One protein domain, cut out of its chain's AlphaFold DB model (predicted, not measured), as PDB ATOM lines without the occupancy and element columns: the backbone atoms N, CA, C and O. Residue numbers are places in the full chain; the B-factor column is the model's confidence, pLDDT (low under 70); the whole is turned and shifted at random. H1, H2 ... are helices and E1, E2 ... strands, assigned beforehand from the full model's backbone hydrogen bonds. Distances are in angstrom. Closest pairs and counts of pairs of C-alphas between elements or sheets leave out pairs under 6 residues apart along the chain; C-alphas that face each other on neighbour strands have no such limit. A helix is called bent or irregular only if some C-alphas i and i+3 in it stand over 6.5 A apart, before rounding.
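Overview. This is residues 568 to 672 of the 672 residues of the protein "Predicted protein" of Phaeodactylum tricornutum (strain CCAP 1055/1) (UniProt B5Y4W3). Helices H1, H2 and H5 form a bundle, with H2 running opposite to the other two; H3 and H4 gather round one end of H2, and a tail with E1 lies beyond the other. The 105 printed residues run H1 H2 H3 H4 H5 E1, mostly helix, elongated at 48 by 30 by 27 A and only just compact, close to loose, radius of gyration of the C-alphas 15.1 A.

Arrangement. H1, residues 570 to 584, and the hub H2, residues 588 to 608, touch as a helical hairpin at a shallow tilt of 20 degrees, closest C-alphas Gly 579 and Ala 591, 4.6 A. H2 touches H5, residues 643 to 654, opposite ways at a shallow tilt of 30 degrees, closest C-alphas Leu 595 and Cys 645, 5.6 A. With residues 602 to 606 alone H2 touches H4, residues 631 to 640, about perpendicular at 86 degrees, closest C-alphas Ile 603 and Phe 640, 5.7 A. H3, residues 616 to 624, irregular with C-alphas 618 and 621 9.7 A apart, touches H4, closest C-alphas Ile 623 and Val 633, 5.5 A. Every O i to N i+4 pair is within hydrogen-bond range in H1, H2, H4 and H5; H3 has 1 of 5, and 2 of 6 O i to N i+3 pairs. E1, residues 667 to 669, pairs with no named strand and is apart from H5.

Along the chain. H1 begins at C-alpha 570 (152.513, 159.024, 189.260) and spans 21.2 A; H2 spans 29.7 A. E1 ends at C-alpha 669 (159.633, 155.784, 160.991).

Size, cuts and confidence. The printed part has no cut; H5 to E1 is a long link. Residues 610 to 620, 626 and 670 to 672 have pLDDT under 70.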
ATOM      1  N   VAL A 568     149.034 164.439 184.490       87.69
ATOM      2  CA  VAL A 568     150.086 163.419 184.644       87.69
ATOM      3  C   VAL A 568     150.198 162.966 186.101       87.69
ATOM      4  O   VAL A 568     150.908 163.569 186.903       87.69
ATOM      5  N   ASP A 569     149.582 161.826 186.410       89.44
ATOM      6  CA  ASP A 569     149.691 161.152 187.710       89.44
ATOM      7  C   ASP A 569     150.944 160.242 187.800       89.44
ATOM      8  O   ASP A 569     151.446 159.693 186.811       89.44
ATOM      9  N   GLU A 570     151.439 159.991 189.015       89.88
ATOM     10  CA  GLU A 570     152.513 159.024 189.260       89.88
ATOM     11  C   GLU A 570     152.118 157.599 188.854       89.88
ATOM     12  O   GLU A 570     152.964 156.823 188.390       89.88
ATOM     13  N   LYS A 571     150.843 157.227 189.041       92.38
ATOM     14  CA  LYS A 571     150.334 155.911 188.618       92.38
ATOM     15  C   LYS A 571     150.403 155.771 187.101       92.38
ATOM     16  O   LYS A 571     150.887 154.745 186.619       92.38
ATOM     17  N   PHE A 572     149.995 156.812 186.372       93.62
ATOM     18  CA  PHE A 572     150.118 156.875 184.917       93.62
ATOM     19  C   PHE A 572     151.574 156.665 184.487       93.62
ATOM     20  O   PHE A 572     151.859 155.758 183.708       93.62
ATOM     21  N   MET A 573     152.517 157.417 185.064       92.94
ATOM     22  CA  MET A 573     153.940 157.316 184.713       92.94
ATOM     23  C   MET A 573     154.509 155.905 184.929       92.94
ATOM     24  O   MET A 573     155.305 155.426 184.117       92.94
ATOM     25  N   LYS A 574     154.095 155.214 186.001       94.81
ATOM     26  CA  LYS A 574     154.505 153.826 186.283       94.81
ATOM     27  C   LYS A 574     153.932 152.842 185.262       94.81
ATOM     28  O   LYS A 574     154.680 152.002 184.762       94.81
ATOM     29  N   LEU A 575     152.637 152.947 184.952       94.94
ATOM     30  CA  LEU A 575     151.974 152.098 183.956       94.94
ATOM     31  C   LEU A 575     152.572 152.317 182.567       94.94
ATOM     32  O   LEU A 575     153.004 151.358 181.937       94.94
ATOM     33  N   HIS A 576     152.692 153.573 182.143       95.19
ATOM     34  CA  HIS A 576     153.287 153.943 180.864       95.19
ATOM     35  C   HIS A 576     154.709 153.388 180.726       95.19
ATOM     36  O   HIS A 576     155.024 152.725 179.742       95.19
ATOM     37  N   LYS A 577     155.571 153.603 181.731       95.25
ATOM     38  CA  LYS A 577     156.949 153.094 181.708       95.25
ATOM     39  C   LYS A 577     156.991 151.573 181.543       95.25
ATOM     40  O   LYS A 577     157.741 151.082 180.703       95.25
ATOM     41  N   ARG A 578     156.161 150.843 182.294       95.62
ATOM     42  CA  ARG A 578     156.063 149.381 182.192       95.62
ATOM     43  C   ARG A 578     155.564 148.935 180.815       95.62
ATOM     44  O   ARG A 578     156.121 148.000 180.251       95.62
ATOM     45  N   GLY A 579     154.554 149.613 180.267       95.06
ATOM     46  CA  GLY A 579     154.002 149.312 178.945       95.06
ATOM     47  C   GLY A 579     155.020 149.525 177.823       95.06
ATOM     48  O   GLY A 579     155.169 148.668 176.954       95.06
ATOM     49  N   VAL A 580     155.789 150.616 177.878       94.31
ATOM     50  CA  VAL A 580     156.876 150.879 176.921       94.31
ATOM     51  C   VAL A 580     157.997 149.847 177.054       94.31
ATOM     52  O   VAL A 580     158.485 149.353 176.041       94.31
ATOM     53  N   GLU A 581     158.392 149.466 178.272       95.19
ATOM     54  CA  GLU A 581     159.384 148.400 178.494       95.19
ATOM     55  C   GLU A 581     158.919 147.062 177.886       95.19
ATOM     56  O   GLU A 581     159.663 146.447 177.125       95.19
ATOM     57  N   GLN A 582     157.665 146.658 178.122       94.50
ATOM     58  CA  GLN A 582     157.076 145.451 177.524       94.50
ATOM     59  C   GLN A 582     157.039 145.511 175.991       94.50
ATOM     60  O   GLN A 582     157.337 144.518 175.323       94.50
ATOM     61  N   TYR A 583     156.706 146.670 175.423       94.31
ATOM     62  CA  TYR A 583     156.702 146.888 173.978       94.31
ATOM     63  C   TYR A 583     158.106 146.731 173.372       94.31
ATOM     64  O   TYR A 583     158.282 146.009 172.386       94.31
ATOM     65  N   LEU A 584     159.124 147.335 173.993       92.88
ATOM     66  CA  LEU A 584     160.516 147.231 173.544       92.88
ATOM     67  C   LEU A 584     161.052 145.798 173.670       92.88
ATOM     68  O   LEU A 584     161.785 145.349 172.792       92.88
ATOM     69  N   GLU A 585     160.639 145.060 174.705       92.81
ATOM     70  CA  GLU A 585     160.953 143.635 174.893       92.81
ATOM     71  C   GLU A 585     160.220 142.699 173.910       92.81
ATOM     72  O   GLU A 585     160.558 141.519 173.832       92.81
ATOM     73  N   GLY A 586     159.225 143.193 173.163       91.50
ATOM     74  CA  GLY A 586     158.440 142.397 172.210       91.50
ATOM     75  C   GLY A 586     157.212 141.697 172.809       91.50
ATOM     76  O   GLY A 586     156.551 140.917 172.125       91.50
ATOM     77  N   LYS A 587     156.844 141.982 174.064       93.00
ATOM     78  CA  LYS A 587     155.633 141.452 174.722       93.00
ATOM     79  C   LYS A 587     154.406 142.294 174.359       93.00
ATOM     80  O   LYS A 587     153.805 142.940 175.213       93.00
ATOM     81  N   TRP A 588     154.052 142.326 173.074       93.31
ATOM     82  CA  TRP A 588     153.076 143.288 172.543       93.31
ATOM     83  C   TRP A 588     151.663 143.134 173.113       93.31
ATOM     84  O   TRP A 588     150.999 144.140 173.328       93.31
ATOM     85  N   LYS A 589     151.215 141.916 173.442       93.25
ATOM     86  CA  LYS A 589     149.901 141.700 174.079       93.25
ATOM     87  C   LYS A 589     149.815 142.368 175.455       93.25
ATOM     88  O   LYS A 589     148.953 143.215 175.667       93.25
ATOM     89  N   ASP A 590     150.771 142.068 176.333       93.69
ATOM     90  CA  ASP A 590     150.855 142.661 177.674       93.69
ATOM     91  C   ASP A 590     151.079 144.183 177.611       93.69
ATOM     92  O   ASP A 590     150.564 144.936 178.445       93.69
ATOM     93  N   ALA A 591     151.852 144.637 176.617       93.81
ATOM     94  CA  ALA A 591     152.119 146.051 176.384       93.81
ATOM     95  C   ALA A 591     150.850 146.803 175.975       93.81
ATOM     96  O   ALA A 591     150.606 147.886 176.502       93.81
ATOM     97  N   ILE A 592     150.027 146.239 175.082       93.81
ATOM     98  CA  ILE A 592     148.742 146.829 174.688       93.81
ATOM     99  C   ILE A 592     147.855 147.007 175.921       93.81
ATOM    100  O   ILE A 592     147.409 148.123 176.169       93.81
ATOM    101  N   GLU A 593     147.658 145.963 176.731       94.00
ATOM    102  CA  GLU A 593     146.827 146.042 177.942       94.00
ATOM    103  C   GLU A 593     147.359 147.085 178.939       94.00
ATOM    104  O   GLU A 593     146.608 147.894 179.486       94.00
ATOM    105  N   THR A 594     148.678 147.120 179.151       95.25
ATOM    106  CA  THR A 594     149.297 148.060 180.096       95.25
ATOM    107  C   THR A 594     149.245 149.508 179.597       95.25
ATOM    108  O   THR A 594     149.000 150.414 180.394       95.25
ATOM    109  N   LEU A 595     149.450 149.748 178.298       93.88
ATOM    110  CA  LEU A 595     149.343 151.082 177.696       93.88
ATOM    111  C   LEU A 595     147.885 151.555 177.622       93.88
ATOM    112  O   LEU A 595     147.632 152.744 177.783       93.88
ATOM    113  N   GLN A 596     146.927 150.642 177.438       92.31
ATOM    114  CA  GLN A 596     145.495 150.938 177.546       92.31
ATOM    115  C   GLN A 596     145.128 151.380 178.963       92.31
ATOM    116  O   GLN A 596     144.484 152.409 179.137       92.31
ATOM    117  N   ALA A 597     145.602 150.658 179.981       92.44
ATOM    118  CA  ALA A 597     145.401 151.056 181.371       92.44
ATOM    119  C   ALA A 597     146.047 152.417 181.690       92.44
ATOM    120  O   ALA A 597     145.498 153.193 182.469       92.44
ATOM    121  N   ALA A 598     147.200 152.727 181.085       92.81
ATOM    122  CA  ALA A 598     147.823 154.042 181.216       92.81
ATOM    123  C   ALA A 598     146.964 155.145 180.569       92.81
ATOM    124  O   ALA A 598     146.686 156.149 181.215       92.81
ATOM    125  N   ASP A 599     146.510 154.949 179.329       91.44
ATOM    126  CA  ASP A 599     145.628 155.889 178.617       91.44
ATOM    127  C   ASP A 599     144.345 156.180 179.417       91.44
ATOM    128  O   ASP A 599     144.026 157.339 179.677       91.44
ATOM    129  N   ASN A 600     143.686 155.134 179.925       89.88
ATOM    130  CA  ASN A 600     142.495 155.276 180.765       89.88
ATOM    131  C   ASN A 600     142.790 156.061 182.049       89.88
ATOM    132  O   ASN A 600     142.027 156.955 182.401       89.88
ATOM    133  N   ARG A 601     143.925 155.798 182.718       90.56
ATOM    134  CA  ARG A 601     144.298 156.526 183.940       90.56
ATOM    135  C   ARG A 601     144.522 158.019 183.689       90.56
ATOM    136  O   ARG A 601     144.233 158.834 184.563       90.56
ATOM    137  N   MET A 602     145.053 158.383 182.522       88.06
ATOM    138  CA  MET A 602     145.211 159.791 182.150       88.06
ATOM    139  C   MET A 602     143.848 160.470 181.982       88.06
ATOM    140  O   MET A 602     143.666 161.571 182.489       88.06
ATOM    141  N   ILE A 603     142.883 159.800 181.345       86.06
ATOM    142  CA  ILE A 603     141.510 160.307 181.194       86.06
ATOM    143  C   ILE A 603     140.824 160.433 182.563       86.06
ATOM    144  O   ILE A 603     140.295 161.496 182.873       86.06
ATOM    145  N   GLU A 604     140.907 159.401 183.412       86.06
ATOM    146  CA  GLU A 604     140.381 159.428 184.789       86.06
ATOM    147  C   GLU A 604     140.906 160.622 185.583       86.06
ATOM    148  O   GLU A 604     140.134 161.303 186.243       86.06
ATOM    149  N   THR A 605     142.211 160.899 185.502       85.69
ATOM    150  CA  THR A 605     142.830 162.006 186.249       85.69
ATOM    151  C   THR A 605     142.209 163.346 185.849       85.69
ATOM    152  O   THR A 605     141.925 164.178 186.702       85.69
ATOM    153  N   VAL A 606     141.935 163.545 184.559       81.62
ATOM    154  CA  VAL A 606     141.323 164.788 184.071       81.62
ATOM    155  C   VAL A 606     139.860 164.915 184.514       81.62
ATOM    156  O   VAL A 606     139.417 166.020 184.827       81.62
ATOM    157  N   LEU A 607     139.123 163.799 184.558       79.69
ATOM    158  CA  LEU A 607     137.745 163.754 185.059       79.69
ATOM    159  C   LEU A 607     137.690 164.025 186.571       79.69
ATOM    160  O   LEU A 607     136.898 164.850 187.014       79.69
ATOM    161  N   GLU A 608     138.571 163.389 187.354       81.00
ATOM    162  CA  GLU A 608     138.683 163.562 188.811       81.00
ATOM    163  C   GLU A 608     138.983 165.020 189.200       81.00
ATOM    164  O   GLU A 608     138.464 165.519 190.198       81.00
ATOM    165  N   GLU A 609     139.814 165.711 188.417       76.44
ATOM    166  CA  GLU A 609     140.173 167.108 188.672       76.44
ATOM    167  C   GLU A 609     139.098 168.116 188.209       76.44
ATOM    168  O   GLU A 609     139.188 169.298 188.544       76.44
ATOM    169  N   GLY A 610     138.056 167.670 187.494       68.69
ATOM    170  CA  GLY A 610     136.913 168.504 187.103       68.69
ATOM    171  C   GLY A 610     137.190 169.480 185.955       68.69
ATOM    172  O   GLY A 610     136.519 170.504 185.841       68.69
ATOM    173  N   TYR A 611     138.174 169.188 185.098       66.69
ATOM    174  CA  TYR A 611     138.537 170.054 183.964       66.69
ATOM    175  C   TYR A 611     137.669 169.855 182.714       66.69
ATOM    176  O   TYR A 611     137.829 170.581 181.729       66.69
ATOM    177  N   ILE A 612     136.771 168.870 182.737       66.38
ATOM    178  CA  ILE A 612     135.848 168.547 181.650       66.38
ATOM    179  C   ILE A 612     134.430 168.617 182.208       66.38
ATOM    180  O   ILE A 612     134.147 168.017 183.243       66.38
ATOM    181  N   ASP A 613     133.539 169.298 181.488       62.44
ATOM    182  CA  ASP A 613     132.091 169.176 181.682       62.44
ATOM    183  C   ASP A 613     131.664 167.795 181.153       62.44
ATOM    184  O   ASP A 613     131.321 167.627 179.981       62.44
ATOM    185  N   TYR A 614     131.812 166.768 181.989       64.19
ATOM    186  CA  TYR A 614     131.392 165.402 181.697       64.19
ATOM    187  C   TYR A 614     130.159 165.073 182.535       64.19
ATOM    188  O   TYR A 614     130.197 165.129 183.764       64.19
ATOM    189  N   ASP A 615     129.050 164.748 181.870       64.19
ATOM    190  CA  ASP A 615     127.848 164.296 182.563       64.19
ATOM    191  C   ASP A 615     127.982 162.808 182.905       64.19
ATOM    192  O   ASP A 615     127.642 161.929 182.105       64.19
ATOM    193  N   ASP A 616     128.465 162.536 184.120       63.97
ATOM    194  CA  ASP A 616     128.572 161.186 184.686       63.97
ATOM    195  C   ASP A 616     127.256 160.397 184.566       63.97
ATOM    196  O   ASP A 616     127.277 159.177 184.390       63.97
ATOM    197  N   ASN A 617     126.098 161.071 184.612       60.84
ATOM    198  CA  ASN A 617     124.793 160.412 184.533       60.84
ATOM    199  C   ASN A 617     124.396 160.031 183.099       60.84
ATOM    200  O   ASN A 617     123.563 159.138 182.926       60.84
ATOM    201  N   ALA A 618     124.954 160.700 182.086       61.97
ATOM    202  CA  ALA A 618     124.641 160.457 180.679       61.97
ATOM    203  C   ALA A 618     125.568 159.417 180.035       61.97
ATOM    204  O   ALA A 618     125.113 158.654 179.184       61.97
ATOM    205  N   PHE A 619     126.840 159.367 180.444       63.53
ATOM    206  CA  PHE A 619     127.870 158.581 179.755       63.53
ATOM    207  C   PHE A 619     128.562 157.526 180.640       63.53
ATOM    208  O   PHE A 619     129.158 156.596 180.101       63.53
ATOM    209  N   GLY A 620     128.452 157.589 181.976       69.69
ATOM    210  CA  GLY A 620     128.928 156.546 182.900       69.69
ATOM    211  C   GLY A 620     130.332 155.997 182.586       69.69
ATOM    212  O   GLY A 620     131.267 156.760 182.349       69.69
ATOM    213  N   ASP A 621     130.475 154.667 182.532       71.00
ATOM    214  CA  ASP A 621     131.727 153.979 182.156       71.00
ATOM    215  C   ASP A 621     131.960 153.905 180.628       71.00
ATOM    216  O   ASP A 621     132.955 153.333 180.166       71.00
ATOM    217  N   GLU A 622     131.059 154.460 179.808       74.75
ATOM    218  CA  GLU A 622     131.165 154.415 178.346       74.75
ATOM    219  C   GLU A 622     132.405 155.167 177.842       74.75
ATOM    220  O   GLU A 622     132.984 154.780 176.827       74.75
ATOM    221  N   ILE A 623     132.903 156.153 178.599       75.69
ATOM    222  CA  ILE A 623     134.144 156.872 178.285       75.69
ATOM    223  C   ILE A 623     135.385 155.976 178.235       75.69
ATOM    224  O   ILE A 623     136.343 156.297 177.535       75.69
ATOM    225  N   PHE A 624     135.364 154.817 178.896       77.38
ATOM    226  CA  PHE A 624     136.443 153.827 178.832       77.38
ATOM    227  C   PHE A 624     136.191 152.744 177.773       77.38
ATOM    228  O   PHE A 624     137.068 151.923 177.486       77.38
ATOM    229  N   ASN A 625     135.010 152.744 177.149       75.75
ATOM    230  CA  ASN A 625     134.669 151.839 176.065       75.75
ATOM    231  C   ASN A 625     135.163 152.389 174.718       75.75
ATOM    232  O   ASN A 625     134.547 153.247 174.091       75.75
ATOM    233  N   ARG A 626     136.260 151.823 174.210       67.62
ATOM    234  CA  ARG A 626     136.844 152.189 172.904       67.62
ATOM    235  C   ARG A 626     136.003 151.801 171.684       67.62
ATOM    236  O   ARG A 626     136.344 152.181 170.570       67.62
ATOM    237  N   LYS A 627     134.951 150.997 171.866       72.38
ATOM    238  CA  LYS A 627     133.985 150.657 170.809       72.38
ATOM    239  C   LYS A 627     132.714 151.499 170.894       72.38
ATOM    240  O   LYS A 627     131.736 151.149 170.241       72.38
ATOM    241  N   SER A 628     132.697 152.547 171.720       73.75
ATOM    242  CA  SER A 628     131.563 153.464 171.747       73.75
ATOM    243  C   SER A 628     131.383 154.088 170.361       73.75
ATOM    244  O   SER A 628     132.326 154.599 169.756       73.75
ATOM    245  N   GLU A 629     130.159 154.025 169.841       73.31
ATOM    246  CA  GLU A 629     129.776 154.716 168.605       73.31
ATOM    247  C   GLU A 629     129.438 156.192 168.867       73.31
ATOM    248  O   GLU A 629     129.155 156.943 167.937       73.31
ATOM    249  N   ASN A 630     129.486 156.629 170.130       77.25
ATOM    250  CA  ASN A 630     129.159 157.987 170.516       77.25
ATOM    251  C   ASN A 630     130.278 158.959 170.100       77.25
ATOM    252  O   ASN A 630     131.436 158.828 170.507       77.25
ATOM    253  N   GLU A 631     129.936 159.947 169.271       78.12
ATOM    254  CA  GLU A 631     130.886 160.942 168.766       78.12
ATOM    255  C   GLU A 631     131.499 161.795 169.886       78.12
ATOM    256  O   GLU A 631     132.682 162.131 169.807       78.12
ATOM    257  N   GLU A 632     130.746 162.107 170.946       76.12
ATOM    258  CA  GLU A 632     131.250 162.904 172.071       76.12
ATOM    259  C   GLU A 632     132.258 162.116 172.910       76.12
ATOM    260  O   GLU A 632     133.341 162.623 173.199       76.12
ATOM    261  N   VAL A 633     131.972 160.844 173.202       77.44
ATOM    262  CA  VAL A 633     132.906 159.947 173.904       77.44
ATOM    263  C   VAL A 633     134.199 159.775 173.110       77.44
ATOM    264  O   VAL A 633     135.292 159.907 173.662       77.44
ATOM    265  N   ASN A 634     134.098 159.545 171.800       78.44
ATOM    266  CA  ASN A 634     135.268 159.415 170.932       78.44
ATOM    267  C   ASN A 634     136.096 160.706 170.877       78.44
ATOM    268  O   ASN A 634     137.328 160.657 170.828       78.44
ATOM    269  N   ARG A 635     135.440 161.870 170.904       78.62
ATOM    270  CA  ARG A 635     136.110 163.171 170.959       78.62
ATOM    271  C   ARG A 635     136.844 163.364 172.285       78.62
ATOM    272  O   ARG A 635     138.037 163.638 172.260       78.62
ATOM    273  N   LEU A 636     136.178 163.123 173.415       77.31
ATOM    274  CA  LEU A 636     136.779 163.209 174.749       77.31
ATOM    275  C   LEU A 636     137.961 162.251 174.904       77.31
ATOM    276  O   LEU A 636     139.025 162.645 175.374       77.31
ATOM    277  N   GLN A 637     137.816 161.005 174.449       78.69
ATOM    278  CA  GLN A 637     138.926 160.062 174.434       78.69
ATOM    279  C   GLN A 637     140.094 160.645 173.641       78.69
ATOM    280  O   GLN A 637     141.212 160.635 174.145       78.69
ATOM    281  N   ASN A 638     139.874 161.145 172.423       79.25
ATOM    282  CA  ASN A 638     140.929 161.688 171.559       79.25
ATOM    283  C   ASN A 638     141.631 162.919 172.129       79.25
ATOM    284  O   ASN A 638     142.861 162.953 172.081       79.25
ATOM    285  N   ASP A 639     140.876 163.847 172.698       78.12
ATOM    286  CA  ASP A 639     141.389 165.116 173.212       78.12
ATOM    287  C   ASP A 639     142.116 164.915 174.565       78.12
ATOM    288  O   ASP A 639     143.201 165.457 174.794       78.12
ATOM    289  N   PHE A 640     141.599 164.036 175.438       80.12
ATOM    290  CA  PHE A 640     142.105 163.869 176.811       80.12
ATOM    291  C   PHE A 640     142.951 162.617 177.065       80.12
ATOM    292  O   PHE A 640     143.628 162.545 178.097       80.12
ATOM    293  N   GLY A 641     142.976 161.661 176.139       83.50
ATOM    294  CA  GLY A 641     143.857 160.492 176.206       83.50
ATOM    295  C   GLY A 641     145.321 160.809 175.886       83.50
ATOM    296  O   GLY A 641     145.672 161.902 175.437       83.50
ATOM    297  N   ASP A 642     146.193 159.824 176.088       89.50
ATOM    298  CA  ASP A 642     147.599 159.922 175.708       89.50
ATOM    299  C   ASP A 642     147.793 159.551 174.232       89.50
ATOM    300  O   ASP A 642     147.690 158.384 173.834       89.50
ATOM    301  N   GLY A 643     148.151 160.543 173.413       88.50
ATOM    302  CA  GLY A 643     148.452 160.341 171.996       88.50
ATOM    303  C   GLY A 643     149.549 159.298 171.761       88.50
ATOM    304  O   GLY A 643     149.449 158.491 170.828       88.50
ATOM    305  N   ALA A 644     150.567 159.249 172.629       91.38
ATOM    306  CA  ALA A 644     151.705 158.357 172.439       91.38
ATOM    307  C   ALA A 644     151.328 156.892 172.697       91.38
ATOM    308  O   ALA A 644     151.610 156.040 171.848       91.38
ATOM    309  N   CYS A 645     150.629 156.599 173.803       92.25
ATOM    310  CA  CYS A 645     150.036 155.283 174.063       92.25
ATOM    311  C   CYS A 645     149.193 154.808 172.878       92.25
ATOM    312  O   CYS A 645     149.388 153.697 172.387       92.25
ATOM    313  N   LYS A 646     148.286 155.654 172.376       91.38
ATOM    314  CA  LYS A 646     147.408 155.303 171.249       91.38
ATOM    315  C   LYS A 646     148.180 155.011 169.973       91.38
ATOM    316  O   LYS A 646     147.877 154.035 169.293       91.38
ATOM    317  N   CYS A 647     149.202 155.809 169.668       92.19
ATOM    318  CA  CYS A 647     150.061 155.590 168.508       92.19
ATOM    319  C   CYS A 647     150.782 154.234 168.578       92.19
ATOM    320  O   CYS A 647     150.839 153.511 167.580       92.19
ATOM    321  N   LEU A 648     151.304 153.863 169.753       92.44
ATOM    322  CA  LEU A 648     151.959 152.570 169.962       92.44
ATOM    323  C   LEU A 648     150.969 151.403 169.894       92.44
ATOM    324  O   LEU A 648     151.259 150.404 169.239       92.44
ATOM    325  N   ILE A 649     149.796 151.539 170.515       92.12
ATOM    326  CA  ILE A 649     148.735 150.526 170.463       92.12
ATOM    327  C   ILE A 649     148.302 150.293 169.016       92.12
ATOM    328  O   ILE A 649     148.355 149.161 168.545       92.12
ATOM    329  N   HIS A 650     147.988 151.359 168.277       91.75
ATOM    330  CA  HIS A 650     147.590 151.265 166.874       91.75
ATOM    331  C   HIS A 650     148.679 150.621 166.006       91.75
ATOM    332  O   HIS A 650     148.392 149.807 165.129       91.75
ATOM    333  N   PHE A 651     149.951 150.941 166.268       90.94
ATOM    334  CA  PHE A 651     151.071 150.306 165.581       90.94
ATOM    335  C   PHE A 651     151.133 148.797 165.850       90.94
ATOM    336  O   PHE A 651     151.206 148.023 164.895       90.94
ATOM    337  N   MET A 652     151.050 148.368 167.111       92.00
ATOM    338  CA  MET A 652     151.063 146.944 167.467       92.00
ATOM    339  C   MET A 652     149.843 146.203 166.904       92.00
ATOM    340  O   MET A 652     149.978 145.105 166.366       92.00
ATOM    341  N   GLU A 653     148.657 146.810 166.961       91.06
ATOM    342  CA  GLU A 653     147.417 146.248 166.412       91.06
ATOM    343  C   GLU A 653     147.480 146.099 164.886       91.06
ATOM    344  O   GLU A 653     147.063 145.068 164.356       91.06
ATOM    345  N   SER A 654     148.091 147.057 164.174       89.88
ATOM    346  CA  SER A 654     148.286 146.975 162.716       89.88
ATOM    347  C   SER A 654     149.133 145.772 162.273       89.88
ATOM    348  O   SER A 654     149.086 145.363 161.116       89.88
ATOM    349  N   GLN A 655     149.896 145.199 163.202       87.75
ATOM    350  CA  GLN A 655     150.771 144.045 163.014       87.75
ATOM    351  C   GLN A 655     150.229 142.800 163.745       87.75
ATOM    352  O   GLN A 655     150.976 141.891 164.095       87.75
ATOM    353  N   SER A 656     148.917 142.742 164.004       86.44
ATOM    354  CA  SER A 656     148.259 141.613 164.687       86.44
ATOM    355  C   SER A 656     148.792 141.323 166.101       86.44
ATOM    356  O   SER A 656     148.759 140.178 166.554       86.44
ATOM    357  N   ALA A 657     149.278 142.350 166.809       85.19
ATOM    358  CA  ALA A 657     149.827 142.260 168.166       85.19
ATOM    359  C   ALA A 657     150.993 141.261 168.321       85.19
ATOM    360  O   ALA A 657     151.218 140.722 169.409       85.19
ATOM    361  N   LEU A 658     151.739 141.019 167.239       87.25
ATOM    362  CA  LEU A 658     152.944 140.197 167.228       87.25
ATOM    363  C   LEU A 658     154.124 141.011 166.684       87.25
ATOM    364  O   LEU A 658     153.988 141.623 165.622       87.25
ATOM    365  N   PRO A 659     155.271 141.035 167.386       88.12
ATOM    366  CA  PRO A 659     156.455 141.711 166.883       88.12
ATOM    367  C   PRO A 659     156.973 141.032 165.602       88.12
ATOM    368  O   PRO A 659     156.866 139.809 165.485       88.12
ATOM    369  N   PRO A 660     157.570 141.790 164.664       85.88
ATOM    370  CA  PRO A 660     158.318 141.226 163.544       85.88
ATOM    371  C   PRO A 660     159.418 140.263 164.011       85.88
ATOM    372  O   PRO A 660     159.991 140.452 165.085       85.88
ATOM    373  N   ASP A 661     159.770 139.278 163.181       82.00
ATOM    374  CA  ASP A 661     160.807 138.281 163.503       82.00
ATOM    375  C   ASP A 661     162.186 138.912 163.802       82.00
ATOM    376  O   ASP A 661     163.007 138.330 164.511       82.00
ATOM    377  N   ASP A 662     162.446 140.117 163.286       85.56
ATOM    378  CA  ASP A 662     163.665 140.906 163.487       85.56
ATOM    379  C   ASP A 662     163.525 142.016 164.549       85.56
ATOM    380  O   ASP A 662     164.378 142.909 164.640       85.56
ATOM    381  N   TRP A 663     162.480 141.970 165.385       88.81
ATOM    382  CA  TRP A 663     162.228 142.988 166.402       88.81
ATOM    383  C   TRP A 663     163.363 143.077 167.422       88.81
ATOM    384  O   TRP A 663     163.596 142.191 168.242       88.81
ATOM    385  N   ASN A 664     164.054 144.212 167.413       86.94
ATOM    386  CA  ASN A 664     165.167 144.507 168.312       86.94
ATOM    387  C   ASN A 664     164.864 145.696 169.240       86.94
ATOM    388  O   ASN A 664     165.791 146.414 169.645       86.94
ATOM    389  N   GLY A 665     163.572 145.919 169.512       86.94
ATOM    390  CA  GLY A 665     163.067 147.050 170.286       86.94
ATOM    391  C   GLY A 665     163.172 148.384 169.552       86.94
ATOM    392  O   GLY A 665     163.358 149.408 170.204       86.94
ATOM    393  N   VAL A 666     163.152 148.389 168.212       89.25
ATOM    394  CA  VAL A 666     163.269 149.624 167.427       89.25
ATOM    395  C   VAL A 666     162.258 149.674 166.293       89.25
ATOM    396  O   VAL A 666     162.238 148.814 165.416       89.25
ATOM    397  N   ARG A 667     161.466 150.747 166.263       89.31
ATOM    398  CA  ARG A 667     160.474 151.003 165.216       89.31
ATOM    399  C   ARG A 667     161.052 151.843 164.078       89.31
ATOM    400  O   ARG A 667     161.738 152.837 164.300       89.31
ATOM    401  N   HIS A 668     160.732 151.503 162.832       86.75
ATOM    402  CA  HIS A 668     161.126 152.304 161.670       86.75
ATOM    403  C   HIS A 668     160.081 153.383 161.351       86.75
ATOM    404  O   HIS A 668     158.953 153.069 160.975       86.75
ATOM    405  N   LEU A 669     160.465 154.661 161.437       83.44
ATOM    406  CA  LEU A 669     159.633 155.784 160.991       83.44
ATOM    407  C   LEU A 669     159.922 156.085 159.516       83.44
ATOM    408  O   LEU A 669     160.984 156.607 159.160       83.44
ATOM    409  N   THR A 670     158.984 155.723 158.639       68.19
ATOM    410  CA  THR A 670     159.128 155.820 157.173       68.19
ATOM    411  C   THR A 670     158.572 157.124 156.585       68.19
ATOM    412  O   THR A 670     159.003 157.559 155.502       68.19
ATOM    413  N   SER A 671     157.657 157.784 157.298       64.19
ATOM    414  CA  SER A 671     157.092 159.091 156.949       64.19
ATOM    415  C   SER A 671     158.006 160.241 157.394       64.19
ATOM    416  O   SER A 671     158.823 160.100 158.304       64.19
ATOM    417  N   LYS A 672     157.928 161.360 156.663       51.84
ATOM    418  CA  LYS A 672     158.638 162.608 156.975       51.84
ATOM    419  C   LYS A 672     157.759 163.544 157.777       51.84
ATOM    420  O   LYS A 672     156.530 163.482 157.568       51.84
TER     421      LYS A 672